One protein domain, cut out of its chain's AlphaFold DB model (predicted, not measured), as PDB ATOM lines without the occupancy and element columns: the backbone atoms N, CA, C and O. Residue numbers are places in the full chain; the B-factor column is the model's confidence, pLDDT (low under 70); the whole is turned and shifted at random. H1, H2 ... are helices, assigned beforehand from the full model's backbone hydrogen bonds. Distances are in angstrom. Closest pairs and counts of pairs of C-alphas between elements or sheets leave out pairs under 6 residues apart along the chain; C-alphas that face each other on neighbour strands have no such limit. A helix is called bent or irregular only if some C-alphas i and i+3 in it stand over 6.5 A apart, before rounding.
ATOM      1  N   PRO A   2       4.945  22.446  37.378       73.75
ATOM      2  CA  PRO A   2       3.503  22.160  37.488       73.75
ATOM      3  C   PRO A   2       3.122  20.698  37.191       73.75
ATOM      4  O   PRO A   2       2.314  20.125  37.913       73.75
ATOM      5  N   MET A   3       3.756  20.047  36.207       71.19
ATOM      6  CA  MET A   3       3.501  18.623  35.922       71.19
ATOM      7  C   MET A   3       3.962  17.683  37.043       71.19
ATOM      8  O   MET A   3       3.281  16.708  37.330       71.19
ATOM      9  N   VAL A   4       5.075  17.985  37.717       75.81
ATOM     10  CA  VAL A   4       5.565  17.172  38.847       75.81
ATOM     11  C   VAL A   4       4.610  17.288  40.036       75.81
ATOM     12  O   VAL A   4       4.286  16.285  40.663       75.81
ATOM     13  N   ALA A   5       4.093  18.491  40.305       78.44
ATOM     14  CA  ALA A   5       3.063  18.702  41.321       78.44
ATOM     15  C   ALA A   5       1.759  17.949  40.993       78.44
ATOM     16  O   ALA A   5       1.164  17.335  41.869       78.44
ATOM     17  N   LEU A   6       1.333  17.939  39.726       76.31
ATOM     18  CA  LEU A   6       0.149  17.184  39.300       76.31
ATOM     19  C   LEU A   6       0.336  15.671  39.439       76.31
ATOM     20  O   LEU A   6      -0.547  14.999  39.964       76.31
ATOM     21  N   VAL A   7       1.483  15.139  39.008       77.25
ATOM     22  CA  VAL A   7       1.793  13.706  39.129       77.25
ATOM     23  C   VAL A   7       1.884  13.302  40.599       77.25
ATOM     24  O   VAL A   7       1.273  12.320  40.998       77.25
ATOM     25  N   THR A   8       2.562  14.090  41.436       78.56
ATOM     26  CA  THR A   8       2.626  13.814  42.881       78.56
ATOM     27  C   THR A   8       1.245  13.862  43.528       78.56
ATOM     28  O   THR A   8       0.914  12.965  44.293       78.56
ATOM     29  N   LEU A   9       0.390  14.825  43.169       79.81
ATOM     30  CA  LEU A   9      -0.994  14.881  43.649       79.81
ATOM     31  C   LEU A   9      -1.818  13.655  43.216       79.81
ATOM     32  O   LEU A   9      -2.620  13.147  43.997       79.81
ATOM     33  N   GLN A  10      -1.615  13.164  41.991       77.31
ATOM     34  CA  GLN A  10      -2.237  11.923  41.532       77.31
ATOM     35  C   GLN A  10      -1.746  10.720  42.337       77.31
ATOM     36  O   GLN A  10      -2.565   9.885  42.716       77.31
ATOM     37  N   GLU A  11      -0.450  10.651  42.644       77.81
ATOM     38  CA  GLU A  11       0.116   9.562  43.441       77.81
ATOM     39  C   GLU A  11      -0.370   9.556  44.894       77.81
ATOM     40  O   GLU A  11      -0.489   8.489  45.495       77.81
ATOM     41  N   LEU A  12      -0.749  10.717  45.434       79.00
ATOM     42  CA  LEU A  12      -1.346  10.826  46.767       79.00
ATOM     43  C   LEU A  12      -2.762  10.236  46.859       79.00
ATOM     44  O   LEU A  12      -3.219   9.950  47.964       79.00
ATOM     45  N   LEU A  13      -3.473  10.044  45.740       77.94
ATOM     46  CA  LEU A  13      -4.780   9.381  45.751       77.94
ATOM     47  C   LEU A  13      -4.578   7.878  45.978       77.94
ATOM     48  O   LEU A  13      -4.081   7.215  45.066       77.94
ATOM     49  N   PRO A  14      -4.969   7.308  47.130       74.44
ATOM     50  CA  PRO A  14      -4.697   5.909  47.418       74.44
ATOM     51  C   PRO A  14      -5.423   5.014  46.412       74.44
ATOM     52  O   PRO A  14      -6.630   5.158  46.184       74.44
ATOM     53  N   LEU A  15      -4.676   4.092  45.809       74.69
ATOM     54  CA  LEU A  15      -5.254   2.984  45.063       74.69
ATOM     55  C   LEU A  15      -5.779   1.968  46.077       74.69
ATOM     56  O   LEU A  15      -5.070   1.583  47.003       74.69
ATOM     57  N   GLN A  16      -7.041   1.580  45.926       83.00
ATOM     58  CA  GLN A  16      -7.612   0.492  46.708       83.00
ATOM     59  C   GLN A  16      -7.116  -0.849  46.159       83.00
ATOM     60  O   GLN A  16      -6.576  -0.933  45.053       83.00
ATOM     61  N   GLU A  17      -7.311  -1.914  46.932       81.75
ATOM     62  CA  GLU A  17      -7.021  -3.259  46.450       81.75
ATOM     63  C   GLU A  17      -7.864  -3.559  45.196       81.75
ATOM     64  O   GLU A  17      -9.088  -3.349  45.207       81.75
ATOM     65  N   PRO A  18      -7.250  -4.051  44.104       78.50
ATOM     66  CA  PRO A  18      -7.978  -4.344  42.872       78.50
ATOM     67  C   PRO A  18      -9.100  -5.375  43.076       78.50
ATOM     68  O   PRO A  18     -10.148  -5.281  42.437       78.50
ATOM     69  N   GLU A  19      -8.919  -6.303  44.020       80.19
ATOM     70  CA  GLU A  19      -9.883  -7.353  44.380       80.19
ATOM     71  C   GLU A  19     -11.182  -6.803  44.980       80.19
ATOM     72  O   GLU A  19     -12.244  -7.407  44.834       80.19
ATOM     73  N   ALA A  20     -11.142  -5.602  45.570       80.69
ATOM     74  CA  ALA A  20     -12.328  -4.927  46.096       80.69
ATOM     75  C   ALA A  20     -13.311  -4.484  44.988       80.69
ATOM     76  O   ALA A  20     -14.407  -3.987  45.273       80.69
ATOM     77  N   GLY A  21     -12.928  -4.658  43.718       86.12
ATOM     78  CA  GLY A  21     -13.768  -4.442  42.552       86.12
ATOM     79  C   GLY A  21     -13.884  -2.977  42.143       86.12
ATOM     80  O   GLY A  21     -13.523  -2.042  42.865       86.12
ATOM     81  N   TRP A  22     -14.435  -2.759  40.949       89.69
ATOM     82  CA  TRP A  22     -14.439  -1.446  40.301       89.69
ATOM     83  C   TRP A  22     -15.176  -0.357  41.095       89.69
ATOM     84  O   TRP A  22     -14.785   0.805  41.034       89.69
ATOM     85  N   ARG A  23     -16.221  -0.709  41.861       87.81
ATOM     86  CA  ARG A  23     -17.014   0.257  42.648       87.81
ATOM     87  C   ARG A  23     -16.253   0.819  43.842       87.81
ATOM     88  O   ARG A  23     -16.456   1.972  44.203       87.81
ATOM     89  N   ARG A  24     -15.408   0.000  44.475       87.69
ATOM     90  CA  ARG A  24     -14.629   0.399  45.656       87.69
ATOM     91  C   ARG A  24     -13.371   1.181  45.264       87.69
ATOM     92  O   ARG A  24     -12.854   1.945  46.072       87.69
ATOM     93  N   ASN A  25     -12.926   1.028  44.018       89.12
ATOM     94  CA  ASN A  25     -11.722   1.632  43.458       89.12
ATOM     95  C   ASN A  25     -11.961   3.058  42.916       89.12
ATOM     96  O   ASN A  25     -11.690   3.359  41.754       89.12
ATOM     97  N   TYR A  26     -12.488   3.964  43.747       86.44
ATOM     98  CA  TYR A  26     -12.770   5.347  43.333       86.44
ATOM     99  C   TYR A  26     -11.495   6.144  43.010       86.44
ATOM    100  O   TYR A  26     -11.515   6.994  42.121       86.44
ATOM    101  N   GLY A  27     -10.375   5.843  43.683       87.56
ATOM    102  CA  GLY A  27      -9.088   6.501  43.433       87.56
ATOM    103  C   GLY A  27      -8.586   6.249  42.011       87.56
ATOM    104  O   GLY A  27      -8.141   7.177  41.334       87.56
ATOM    105  N   PHE A  28      -8.761   5.018  41.522       89.94
ATOM    106  CA  PHE A  28      -8.457   4.648  40.142       89.94
ATOM    107  C   PHE A  28      -9.262   5.489  39.143       89.94
ATOM    108  O   PHE A  28      -8.681   6.113  38.257       89.94
ATOM    109  N   TRP A  29     -10.584   5.587  39.318       93.06
ATOM    110  CA  TRP A  29     -11.439   6.363  38.413       93.06
ATOM    111  C   TRP A  29     -11.142   7.865  38.449       93.06
ATOM    112  O   TRP A  29     -11.150   8.505  37.399       93.06
ATOM    113  N   CYS A  30     -10.798   8.425  39.614       91.00
ATOM    114  CA  CYS A  30     -10.324   9.807  39.709       91.00
ATOM    115  C   CYS A  30      -9.042  10.028  38.899       91.00
ATOM    116  O   CYS A  30      -8.969  10.986  38.129       91.00
ATOM    117  N   ARG A  31      -8.050   9.134  39.023       90.50
ATOM    118  CA  ARG A  31      -6.807   9.212  38.235       90.50
ATOM    119  C   ARG A  31      -7.095   9.105  36.732       90.50
ATOM    120  O   ARG A  31      -6.583   9.914  35.962       90.50
ATOM    121  N   VAL A  32      -7.960   8.174  36.317       91.75
ATOM    122  CA  VAL A  32      -8.391   7.999  34.915       91.75
ATOM    123  C   VAL A  32      -9.064   9.262  34.372       91.75
ATOM    124  O   VAL A  32      -8.719   9.719  33.282       91.75
ATOM    125  N   PHE A  33      -9.966   9.869  35.145       94.56
ATOM    126  CA  PHE A  33     -10.636  11.109  34.760       94.56
ATOM    127  C   PHE A  33      -9.649  12.273  34.621       94.56
ATOM    128  O   PHE A  33      -9.656  12.966  33.606       94.56
ATOM    129  N   MET A  34      -8.755  12.463  35.598       91.38
ATOM    130  CA  MET A  34      -7.726  13.509  35.545       91.38
ATOM    131  C   MET A  34      -6.787  13.329  34.350       91.38
ATOM    132  O   MET A  34      -6.458  14.301  33.671       91.38
ATOM    133  N   LEU A  35      -6.378  12.091  34.063       90.31
ATOM    134  CA  LEU A  35      -5.568  11.778  32.891       90.31
ATOM    135  C   LEU A  35      -6.322  12.133  31.606       90.31
ATOM    136  O   LEU A  35      -5.759  12.792  30.734       90.31
ATOM    137  N   GLY A  36      -7.607  11.781  31.520       92.81
ATOM    138  CA  GLY A  36      -8.476  12.191  30.420       92.81
ATOM    139  C   GLY A  36      -8.509  13.710  30.236       92.81
ATOM    140  O   GLY A  36      -8.378  14.189  29.107       92.81
ATOM    141  N   VAL A  37      -8.600  14.472  31.334       93.81
ATOM    142  CA  VAL A  37      -8.659  15.944  31.316       93.81
ATOM    143  C   VAL A  37      -7.365  16.529  30.763       93.81
ATOM    144  O   VAL A  37      -7.397  17.347  29.846       93.81
ATOM    145  N   ILE A  38      -6.219  16.073  31.268       91.12
ATOM    146  CA  ILE A  38      -4.904  16.555  30.831       91.12
ATOM    147  C   ILE A  38      -4.678  16.220  29.352       91.12
ATOM    148  O   ILE A  38      -4.256  17.073  28.572       91.12
ATOM    149  N   VAL A  39      -4.982  14.985  28.947       90.50
ATOM    150  CA  VAL A  39      -4.756  14.513  27.577       90.50
ATOM    151  C   VAL A  39      -5.678  15.224  26.583       90.50
ATOM    152  O   VAL A  39      -5.212  15.690  25.544       90.50
ATOM    153  N   SER A  40      -6.971  15.350  26.894       91.81
ATOM    154  CA  SER A  40      -7.929  16.051  26.028       91.81
ATOM    155  C   SER A  40      -7.595  17.536  25.910       91.81
ATOM    156  O   SER A  40      -7.603  18.064  24.800       91.81
ATOM    157  N   HIS A  41      -7.213  18.193  27.010       91.69
ATOM    158  CA  HIS A  41      -6.755  19.579  26.988       91.69
ATOM    159  C   HIS A  41      -5.548  19.756  26.056       91.69
ATOM    160  O   HIS A  41      -5.567  20.624  25.186       91.69
ATOM    161  N   THR A  42      -4.527  18.903  26.180       89.31
ATOM    162  CA  THR A  42      -3.331  18.960  25.324       89.31
ATOM    163  C   THR A  42      -3.678  18.811  23.847       89.31
ATOM    164  O   THR A  42      -3.228  19.622  23.041       89.31
ATOM    165  N   TYR A  43      -4.523  17.841  23.478       88.50
ATOM    166  CA  TYR A  43      -4.931  17.689  22.081       88.50
ATOM    167  C   TYR A  43      -5.734  18.886  21.581       88.50
ATOM    168  O   TYR A  43      -5.453  19.403  20.509       88.50
ATOM    169  N   LEU A  44      -6.689  19.403  22.351       89.44
ATOM    170  CA  LEU A  44      -7.477  20.553  21.902       89.44
ATOM    171  C   LEU A  44      -6.603  21.808  21.726       89.44
ATOM    172  O   LEU A  44      -6.771  22.540  20.752       89.44
ATOM    173  N   ILE A  45      -5.618  22.028  22.601       87.88
ATOM    174  CA  ILE A  45      -4.653  23.121  22.436       87.88
ATOM    175  C   ILE A  45      -3.763  22.894  21.209       87.88
ATOM    176  O   ILE A  45      -3.620  23.808  20.404       87.88
ATOM    177  N   GLN A  46      -3.222  21.690  21.001       85.88
ATOM    178  CA  GLN A  46      -2.446  21.367  19.795       85.88
ATOM    179  C   GLN A  46      -3.274  21.560  18.517       85.88
ATOM    180  O   GLN A  46      -2.816  22.185  17.562       85.88
ATOM    181  N   GLY A  47      -4.524  21.096  18.515       85.88
ATOM    182  CA  GLY A  47      -5.454  21.258  17.403       85.88
ATOM    183  C   GLY A  47      -5.688  22.724  17.043       85.88
ATOM    184  O   GLY A  47      -5.791  23.037  15.860       85.88
ATOM    185  N   LYS A  48      -5.694  23.632  18.031       86.50
ATOM    186  CA  LYS A  48      -5.859  25.082  17.812       86.50
ATOM    187  C   LYS A  48      -4.735  25.669  16.957       86.50
ATOM    188  O   LYS A  48      -4.976  26.591  16.185       86.50
ATOM    189  N   TYR A  49      -3.522  25.136  17.085       82.81
ATOM    190  CA  TYR A  49      -2.366  25.571  16.298       82.81
ATOM    191  C   TYR A  49      -2.256  24.848  14.950       82.81
ATOM    192  O   TYR A  49      -1.698  25.394  14.004       82.81
ATOM    193  N   MET A  50      -2.786  23.625  14.844       79.75
ATOM    194  CA  MET A  50      -2.600  22.764  13.668       79.75
ATOM    195  C   MET A  50      -3.766  22.799  12.668       79.75
ATOM    196  O   MET A  50      -3.593  22.399  11.512       79.75
ATOM    197  N   VAL A  51      -4.955  23.240  13.091       84.56
ATOM    198  CA  VAL A  51      -6.164  23.265  12.261       84.56
ATOM    199  C   VAL A  51      -6.748  24.676  12.201       84.56
ATOM    200  O   VAL A  51      -7.330  25.168  13.164       84.56
ATOM    201  N   ASP A  52      -6.636  25.315  11.035       77.75
ATOM    202  CA  ASP A  52      -7.264  26.615  10.776       77.75
ATOM    203  C   ASP A  52      -8.770  26.577  11.056       77.75
ATOM    204  O   ASP A  52      -9.465  25.626  10.687       77.75
ATOM    205  N   GLY A  53      -9.282  27.639  11.674       77.44
ATOM    206  CA  GLY A  53     -10.697  27.756  12.030       77.44
ATOM    207  C   GLY A  53     -11.079  27.036  13.326       77.44
ATOM    208  O   GLY A  53     -12.187  27.236  13.818       77.44
ATOM    209  N   PHE A  54     -10.172  26.264  13.936       85.50
ATOM    210  CA  PHE A  54     -10.402  25.689  15.256       85.50
ATOM    211  C   PHE A  54     -10.025  26.674  16.364       85.50
ATOM    212  O   PHE A  54      -8.914  26.671  16.888       85.50
ATOM    213  N   ALA A  55     -10.977  27.528  16.732       85.31
ATOM    214  CA  ALA A  55     -10.831  28.500  17.812       85.31
ATOM    215  C   ALA A  55     -11.960  28.340  18.848       85.31
ATOM    216  O   ALA A  55     -12.835  29.204  18.936       85.31
ATOM    217  N   PRO A  56     -11.985  27.235  19.622       83.44
ATOM    218  CA  PRO A  56     -12.989  27.064  20.664       83.44
ATOM    219  C   PRO A  56     -12.842  28.164  21.722       83.44
ATOM    220  O   PRO A  56     -11.733  28.504  22.142       83.44
ATOM    221  N   SER A  57     -13.969  28.703  22.183       89.50
ATOM    222  CA  SER A  57     -13.989  29.570  23.366       89.50
ATOM    223  C   SER A  57     -13.523  28.797  24.602       89.50
ATOM    224  O   SER A  57     -13.648  27.571  24.659       89.50
ATOM    225  N   SER A  58     -13.035  29.495  25.631       89.56
ATOM    226  CA  SER A  58     -12.585  28.844  26.871       89.56
ATOM    227  C   SER A  58     -13.672  27.969  27.498       89.56
ATOM    228  O   SER A  58     -13.379  26.892  28.008       89.56
ATOM    229  N   TRP A  59     -14.938  28.382  27.396       89.62
ATOM    230  CA  TRP A  59     -16.065  27.580  27.862       89.62
ATOM    231  C   TRP A  59     -16.268  26.308  27.032       89.62
ATOM    232  O   TRP A  59     -16.386  25.222  27.592       89.62
ATOM    233  N   GLN A  60     -16.251  26.415  25.698       89.12
ATOM    234  CA  GLN A  60     -16.343  25.247  24.813       89.12
ATOM    235  C   GLN A  60     -15.195  24.266  25.057       89.12
ATOM    236  O   GLN A  60     -15.418  23.059  25.081       89.12
ATOM    237  N   LEU A  61     -13.985  24.778  25.292       90.81
ATOM    238  CA  LEU A  61     -12.826  23.963  25.631       90.81
ATOM    239  C   LEU A  61     -13.061  23.194  26.934       90.81
ATOM    240  O   LEU A  61     -12.888  21.980  26.949       90.81
ATOM    241  N   VAL A  62     -13.508  23.864  28.001       93.56
ATOM    242  CA  VAL A  62     -13.820  23.210  29.285       93.56
ATOM    243  C   VAL A  62     -14.889  22.131  29.109       93.56
ATOM    244  O   VAL A  62     -14.706  21.010  29.577       93.56
ATOM    245  N   VAL A  63     -15.970  22.428  28.384       92.81
ATOM    246  CA  VAL A  63     -17.045  21.461  28.121       92.81
ATOM    247  C   VAL A  63     -16.528  20.253  27.337       92.81
ATOM    248  O   VAL A  63     -16.847  19.121  27.697       92.81
ATOM    249  N   PHE A  64     -15.697  20.453  26.311       91.62
ATOM    250  CA  PHE A  64     -15.113  19.349  25.546       91.62
ATOM    251  C   PHE A  64     -14.175  18.488  26.385       91.62
ATOM    252  O   PHE A  64     -14.288  17.264  26.361       91.62
ATOM    253  N   VAL A  65     -13.287  19.115  27.154       94.19
ATOM    254  CA  VAL A  65     -12.341  18.418  28.030       94.19
ATOM    255  C   VAL A  65     -13.085  17.566  29.055       94.19
ATOM    256  O   VAL A  65     -12.825  16.367  29.169       94.19
ATOM    257  N   LEU A  66     -14.053  18.146  29.767       95.50
ATOM    258  CA  LEU A  66     -14.827  17.425  30.777       95.50
ATOM    259  C   LEU A  66     -15.719  16.349  30.152       95.50
ATOM    260  O   LEU A  66     -15.810  15.248  30.691       95.50
ATOM    261  N   GLY A  67     -16.327  16.635  28.998       94.50
ATOM    262  CA  GLY A  67     -17.173  15.695  28.269       94.50
ATOM    263  C   GLY A  67     -16.409  14.454  27.820       94.50
ATOM    264  O   GLY A  67     -16.817  13.343  28.144       94.50
ATOM    265  N   ILE A  68     -15.270  14.625  27.139       94.62
ATOM    266  CA  ILE A  68     -14.433  13.508  26.664       94.62
ATOM    267  C   ILE A  68     -13.876  12.703  27.844       94.62
ATOM    268  O   ILE A  68     -13.854  11.475  27.816       94.62
ATOM    269  N   SER A  69     -13.447  13.379  28.907       95.75
ATOM    270  CA  SER A  69     -12.894  12.708  30.090       95.75
ATOM    271  C   SER A  69     -13.963  11.928  30.854       95.75
ATOM    272  O   SER A  69     -13.714  10.815  31.325       95.75
ATOM    273  N   GLY A  70     -15.172  12.487  30.942       95.75
ATOM    274  CA  GLY A  70     -16.332  11.845  31.545       95.75
ATOM    275  C   GLY A  70     -16.792  10.627  30.752       95.75
ATOM    276  O   GLY A  70     -16.997   9.570  31.345       95.75
ATOM    277  N   THR A  71     -16.891  10.726  29.422       94.62
ATOM    278  CA  THR A  71     -17.259   9.581  28.572       94.62
ATOM    279  C   THR A  71     -16.205   8.484  28.628       94.62
ATOM    280  O   THR A  71     -16.559   7.325  28.815       94.62
ATOM    281  N   TYR A  72     -14.919   8.834  28.563       95.06
ATOM    282  CA  TYR A  72     -13.815   7.887  28.713       95.06
ATOM    283  C   TYR A  72     -13.879   7.120  30.042       95.06
ATOM    284  O   TYR A  72     -13.842   5.888  30.058       95.06
ATOM    285  N   THR A  73     -14.043   7.842  31.153       95.25
ATOM    286  CA  THR A  73     -14.124   7.243  32.494       95.25
ATOM    287  C   THR A  73     -15.389   6.396  32.640       95.25
ATOM    288  O   THR A  73     -15.321   5.266  33.114       95.25
ATOM    289  N   GLY A  74     -16.536   6.901  32.176       94.88
ATOM    290  CA  GLY A  74     -17.819   6.204  32.240       94.88
ATOM    291  C   GLY A  74     -17.840   4.916  31.418       94.88
ATOM    292  O   GLY A  74     -18.270   3.882  31.925       94.88
ATOM    293  N   ILE A  75     -17.316   4.936  30.187       95.06
ATOM    294  CA  ILE A  75     -17.152   3.724  29.371       95.06
ATOM    295  C   ILE A  75     -16.236   2.736  30.095       95.06
ATOM    296  O   ILE A  75     -16.577   1.560  30.189       95.06
ATOM    297  N   GLY A  76     -15.125   3.202  30.675       94.00
ATOM    298  CA  GLY A  76     -14.250   2.363  31.493       94.00
ATOM    299  C   GLY A  76     -14.988   1.693  32.657       94.00
ATOM    300  O   GLY A  76     -14.855   0.486  32.849       94.00
ATOM    301  N   MET A  77     -15.820   2.437  33.389       94.38
ATOM    302  CA  MET A  77     -16.633   1.897  34.488       94.38
ATOM    303  C   MET A  77     -17.651   0.865  33.995       94.38
ATOM    304  O   MET A  77     -17.813  -0.177  34.625       94.38
ATOM    305  N   ILE A  78     -18.302   1.110  32.852       94.62
ATOM    306  CA  ILE A  78     -19.237   0.161  32.230       94.62
ATOM    307  C   ILE A  78     -18.504  -1.121  31.828       94.62
ATOM    308  O   ILE A  78     -18.978  -2.216  32.122       94.62
ATOM    309  N   VAL A  79     -17.338  -1.014  31.190       93.38
ATOM    310  CA  VAL A  79     -16.544  -2.182  30.791       93.38
ATOM    311  C   VAL A  79     -16.088  -2.972  32.018       93.38
ATOM    312  O   VAL A  79     -16.253  -4.189  32.054       93.38
ATOM    313  N   ALA A  80     -15.599  -2.293  33.057       93.06
ATOM    314  CA  ALA A  80     -15.212  -2.924  34.316       93.06
ATOM    315  C   ALA A  80     -16.393  -3.595  35.042       93.06
ATOM    316  O   ALA A  80     -16.196  -4.586  35.742       93.06
ATOM    317  N   ALA A  81     -17.612  -3.073  34.874       92.06
ATOM    318  CA  ALA A  81     -18.819  -3.651  35.450       92.06
ATOM    319  C   ALA A  81     -19.303  -4.916  34.731       92.06
ATOM    320  O   ALA A  81     -19.932  -5.753  35.372       92.06
ATOM    321  N   ASN A  82     -19.036  -5.045  33.427       92.50
ATOM    322  CA  ASN A  82     -19.540  -6.147  32.601       92.50
ATOM    323  C   ASN A  82     -18.495  -7.228  32.291       92.50
ATOM    324  O   ASN A  82     -18.876  -8.344  31.955       92.50
ATOM    325  N   LEU A  83     -17.199  -6.908  32.357       88.88
ATOM    326  CA  LEU A  83     -16.117  -7.847  32.046       88.88
ATOM    327  C   LEU A  83     -15.380  -8.293  33.311       88.88
ATOM    328  O   LEU A  83     -15.746  -9.281  33.939       88.88
ATOM    329  N   VAL A  84     -14.309  -7.586  33.666       88.19
ATOM    330  CA  VAL A  84     -13.451  -7.888  34.812       88.19
ATOM    331  C   VAL A  84     -12.739  -6.611  35.248       88.19
ATOM    332  O   VAL A  84     -12.447  -5.736  34.425       88.19
ATOM    333  N   PHE A  85     -12.465  -6.500  36.545       88.38
ATOM    334  CA  PHE A  85     -11.663  -5.429  37.118       88.38
ATOM    335  C   PHE A  85     -10.463  -6.031  37.865       88.38
ATOM    336  O   PHE A  85     -10.672  -6.963  38.641       88.38
ATOM    337  N   PRO A  86      -9.235  -5.515  37.666       88.00
ATOM    338  CA  PRO A  86      -8.857  -4.433  36.753       88.00
ATOM    339  C   PRO A  86      -8.952  -4.856  35.277       88.00
ATOM    340  O   PRO A  86      -8.794  -6.026  34.941       88.00
ATOM    341  N   ILE A  87      -9.224  -3.900  34.383       88.88
ATOM    342  CA  ILE A  87      -9.356  -4.190  32.946       88.88
ATOM    343  C   ILE A  87      -7.977  -4.589  32.385       88.88
ATOM    344  O   ILE A  87      -7.032  -3.794  32.491       88.88
ATOM    345  N   PRO A  88      -7.846  -5.758  31.731       85.94
ATOM    346  CA  PRO A  88      -6.591  -6.190  31.131       85.94
ATOM    347  C   PRO A  88      -6.116  -5.210  30.060       85.94
ATOM    348  O   PRO A  88      -6.900  -4.755  29.221       85.94
ATOM    349  N   PHE A  89      -4.819  -4.897  30.084       82.06
ATOM    350  CA  PHE A  89      -4.186  -3.976  29.137       82.06
ATOM    351  C   PHE A  89      -4.944  -2.645  29.011       82.06
ATOM    352  O   PHE A  89      -5.172  -2.170  27.900       82.06
ATOM    353  N   PHE A  90      -5.342  -2.048  30.144       86.25
ATOM    354  CA  PHE A  90      -6.199  -0.854  30.214       86.25
ATOM    355  C   PHE A  90      -5.850   0.221  29.172       86.25
ATOM    356  O   PHE A  90      -6.740   0.710  28.485       86.25
ATOM    357  N   TYR A  91      -4.561   0.539  28.998       83.88
ATOM    358  CA  TYR A  91      -4.102   1.496  27.987       83.88
ATOM    359  C   TYR A  91      -4.554   1.120  26.567       83.88
ATOM    360  O   TYR A  91      -5.145   1.944  25.876       83.88
ATOM    361  N   ILE A  92      -4.319  -0.121  26.137       85.00
ATOM    362  CA  ILE A  92      -4.672  -0.603  24.794       85.00
ATOM    363  C   ILE A  92      -6.192  -0.709  24.667       85.00
ATOM    364  O   ILE A  92      -6.784  -0.143  23.748       85.00
ATOM    365  N   THR A  93      -6.830  -1.385  25.620       87.12
ATOM    366  CA  THR A  93      -8.258  -1.717  25.569       87.12
ATOM    367  C   THR A  93      -9.139  -0.467  25.646       87.12
ATOM    368  O   THR A  93     -10.166  -0.399  24.977       87.12
ATOM    369  N   MET A  94      -8.742   0.548  26.423       91.00
ATOM    370  CA  MET A  94      -9.521   1.780  26.602       91.00
ATOM    371  C   MET A  94      -9.108   2.917  25.657       91.00
ATOM    372  O   MET A  94      -9.798   3.934  25.605       91.00
ATOM    373  N   THR A  95      -8.035   2.774  24.868       88.81
ATOM    374  CA  THR A  95      -7.659   3.775  23.851       88.81
ATOM    375  C   THR A  95      -8.836   4.091  22.909       88.81
ATOM    376  O   THR A  95      -9.195   5.264  22.795       88.81
ATOM    377  N   PRO A  96      -9.536   3.112  22.300       90.06
ATOM    378  CA  PRO A  96     -10.694   3.405  21.450       90.06
ATOM    379  C   PRO A  96     -11.790   4.216  22.158       90.06
ATOM    380  O   PRO A  96     -12.354   5.127  21.553       90.06
ATOM    381  N   ALA A  97     -12.037   3.946  23.446       91.25
ATOM    382  CA  ALA A  97     -13.042   4.650  24.245       91.25
ATOM    383  C   ALA A  97     -12.740   6.148  24.417       91.25
ATOM    384  O   ALA A  97     -13.664   6.937  24.588       91.25
ATOM    385  N   PHE A  98     -11.468   6.553  24.344       92.44
ATOM    386  CA  PHE A  98     -11.065   7.959  24.386       92.44
ATOM    387  C   PHE A  98     -11.036   8.601  22.993       92.44
ATOM    388  O   PHE A  98     -11.587   9.682  22.776       92.44
ATOM    389  N   TYR A  99     -10.381   7.945  22.030       90.38
ATOM    390  CA  TYR A  99     -10.080   8.568  20.739       90.38
ATOM    391  C   TYR A  99     -11.271   8.596  19.793       90.38
ATOM    392  O   TYR A  99     -11.412   9.565  19.056       90.38
ATOM    393  N   VAL A 100     -12.156   7.597  19.816       91.50
ATOM    394  CA  VAL A 100     -13.332   7.605  18.933       91.50
ATOM    395  C   VAL A 100     -14.238   8.814  19.229       91.50
ATOM    396  O   VAL A 100     -14.507   9.567  18.290       91.50
ATOM    397  N   PRO A 101     -14.635   9.100  20.489       91.38
ATOM    398  CA  PRO A 101     -15.402  10.309  20.804       91.38
ATOM    399  C   PRO A 101     -14.671  11.609  20.453       91.38
ATOM    400  O   PRO A 101     -15.287  12.515  19.895       91.38
ATOM    401  N   LEU A 102     -13.364  11.698  20.734       91.19
ATOM    402  CA  LEU A 102     -12.547  12.868  20.388       91.19
ATOM    403  C   LEU A 102     -12.576  13.143  18.878       91.19
ATOM    404  O   LEU A 102     -12.813  14.273  18.457       91.19
ATOM    405  N   LEU A 103     -12.351  12.113  18.062       90.81
ATOM    406  CA  LEU A 103     -12.318  12.242  16.608       90.81
ATOM    407  C   LEU A 103     -13.688  12.619  16.049       90.81
ATOM    408  O   LEU A 103     -13.771  13.540  15.239       90.81
ATOM    409  N   ILE A 104     -14.757  11.959  16.508       90.88
ATOM    410  CA  ILE A 104     -16.133  12.301  16.120       90.88
ATOM    411  C   ILE A 104     -16.402  13.776  16.413       90.88
ATOM    412  O   ILE A 104     -16.853  14.499  15.532       90.88
ATOM    413  N   LEU A 105     -16.059  14.247  17.612       88.56
ATOM    414  CA  LEU A 105     -16.291  15.629  18.011       88.56
ATOM    415  C   LEU A 105     -15.523  16.630  17.140       88.56
ATOM    416  O   LEU A 105     -16.091  17.634  16.713       88.56
ATOM    417  N   LEU A 106     -14.258  16.346  16.827       89.25
ATOM    418  CA  LEU A 106     -13.448  17.189  15.946       89.25
ATOM    419  C   LEU A 106     -14.021  17.237  14.520       89.25
ATOM    420  O   LEU A 106     -14.133  18.315  13.941       89.25
ATOM    421  N   TYR A 107     -14.443  16.098  13.964       90.06
ATOM    422  CA  TYR A 107     -15.062  16.057  12.636       90.06
ATOM    423  C   TYR A 107     -16.443  16.716  12.603       90.06
ATOM    424  O   TYR A 107     -16.762  17.388  11.624       90.06
ATOM    425  N   CYS A 108     -17.252  16.570  13.654       89.31
ATOM    426  CA  CYS A 108     -18.556  17.225  13.760       89.31
ATOM    427  C   CYS A 108     -18.436  18.746  13.911       89.31
ATOM    428  O   CYS A 108     -19.269  19.471  13.380       89.31
ATOM    429  N   THR A 109     -17.417  19.235  14.623       87.19
ATOM    430  CA  THR A 109     -17.243  20.675  14.886       87.19
ATOM    431  C   THR A 109     -16.589  21.422  13.730       87.19
ATOM    432  O   THR A 109     -16.984  22.547  13.442       87.19
ATOM    433  N   LEU A 110     -15.608  20.815  13.059       87.50
ATOM    434  CA  LEU A 110     -14.821  21.474  12.008       87.50
ATOM    435  C   LEU A 110     -15.176  21.025  10.590       87.50
ATOM    436  O   LEU A 110     -14.755  21.654   9.619       87.50
ATOM    437  N   GLY A 111     -15.916  19.925  10.452       86.25
ATOM    438  CA  GLY A 111     -16.110  19.265   9.169       86.25
ATOM    439  C   GLY A 111     -14.830  18.603   8.648       86.25
ATOM    440  O   GLY A 111     -13.726  18.749   9.179       86.25
ATOM    441  N   LYS A 112     -14.960  17.828   7.571       87.12
ATOM    442  CA  LYS A 112     -13.812  17.153   6.956       87.12
ATOM    443  C   LYS A 112     -12.943  18.167   6.209       87.12
ATOM    444  O   LYS A 112     -13.322  18.649   5.148       87.12
TER     445      LYS A 112
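This is residues 2 to 112 of the 201 residues of an uncharacterized protein of Phytophthora rubi (UniProt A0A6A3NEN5). Three long helices make the main body: H4 crosses H3 and H5, antiparallel to both, and the three centres make a triangle. Short H2 sits at one end of the long axis, and H1 is set off to one side, touching no helix and near H3 alone. The printed part has 111 residues with five named helices, in the order H1 to H5, and no named strand; the class is all helix. It is only just compact, close to loose, with a radius of gyration of the C-alphas of 15.4 A, and it spans 48 by 33 by 21 A.

The hub is H4, residues 58 to 82, which touches three helices. It touches H3, residues 26 to 50, at a steep tilt of 41 degrees, opposite ways; the closest C-alphas are those of Gly 36 and Ser 69, 4.5 A apart, and the two form a helical hairpin. With residues 68 to 76 alone it touches residues 94 to 102 of H5, residues 90 to 110, closest at the C-alphas of Tyr 72 and Phe 98, 5.1 A. H4 and H5 are also a helical hairpin, opposite ways at 36 degrees, a tilt only just steep. H3 and H5 are close but not clearly touching, with the C-alphas of Gly 36 and Phe 98 closest at 7.8 A. H2, residues 18 to 24, only just touches residues 77 to 81 of H4, with 3 pairs of C-alphas within 8 A, the closest those of Trp 22 and Ala 80 at 6.2 A. H2 and H3 meet only through their link. H1, residues 2 to 11, is close to H3 but not clearly touching: the closest C-alphas, of Gln 10 and Arg 31, are 6.3 A apart. H1 is apart from H2, H4 and H5. Every O i to N i+4 pair is within hydrogen-bond range in H1 and H4, against 20 of 21 in H3, 14 of 17 in H5 and 0 of 3 in H2, where 2 of 4 O i to N i+3 pairs are.

H3 measures 35.9 A from C-alpha 26 at (-12.770, 5.347, 43.333) to C-alpha 50, and H4 36.1 A. H5 measures 30.1 A, ends with C-alpha 110 at (-14.821, 21.474, 12.008), and has a kink of 27 degrees near residue 97. H1 begins with C-alpha 2 at (3.503, 22.160, 37.488) and measures 14.3 A; H2 measures 8.6 A. H2 and H5 are irregular: C-alphas 19 and 22 are 8.5 A apart, and C-alphas 93 and 96 are 7.0 A apart.

The two C-alphas farthest apart are those of Glu 19 and Asp 52, 47.9 A. The printed part has no cut; the link from H2 to H3 is tight and the other three are short. The mean pLDDT of the printed part is 87.6, and no printed residue is under 70.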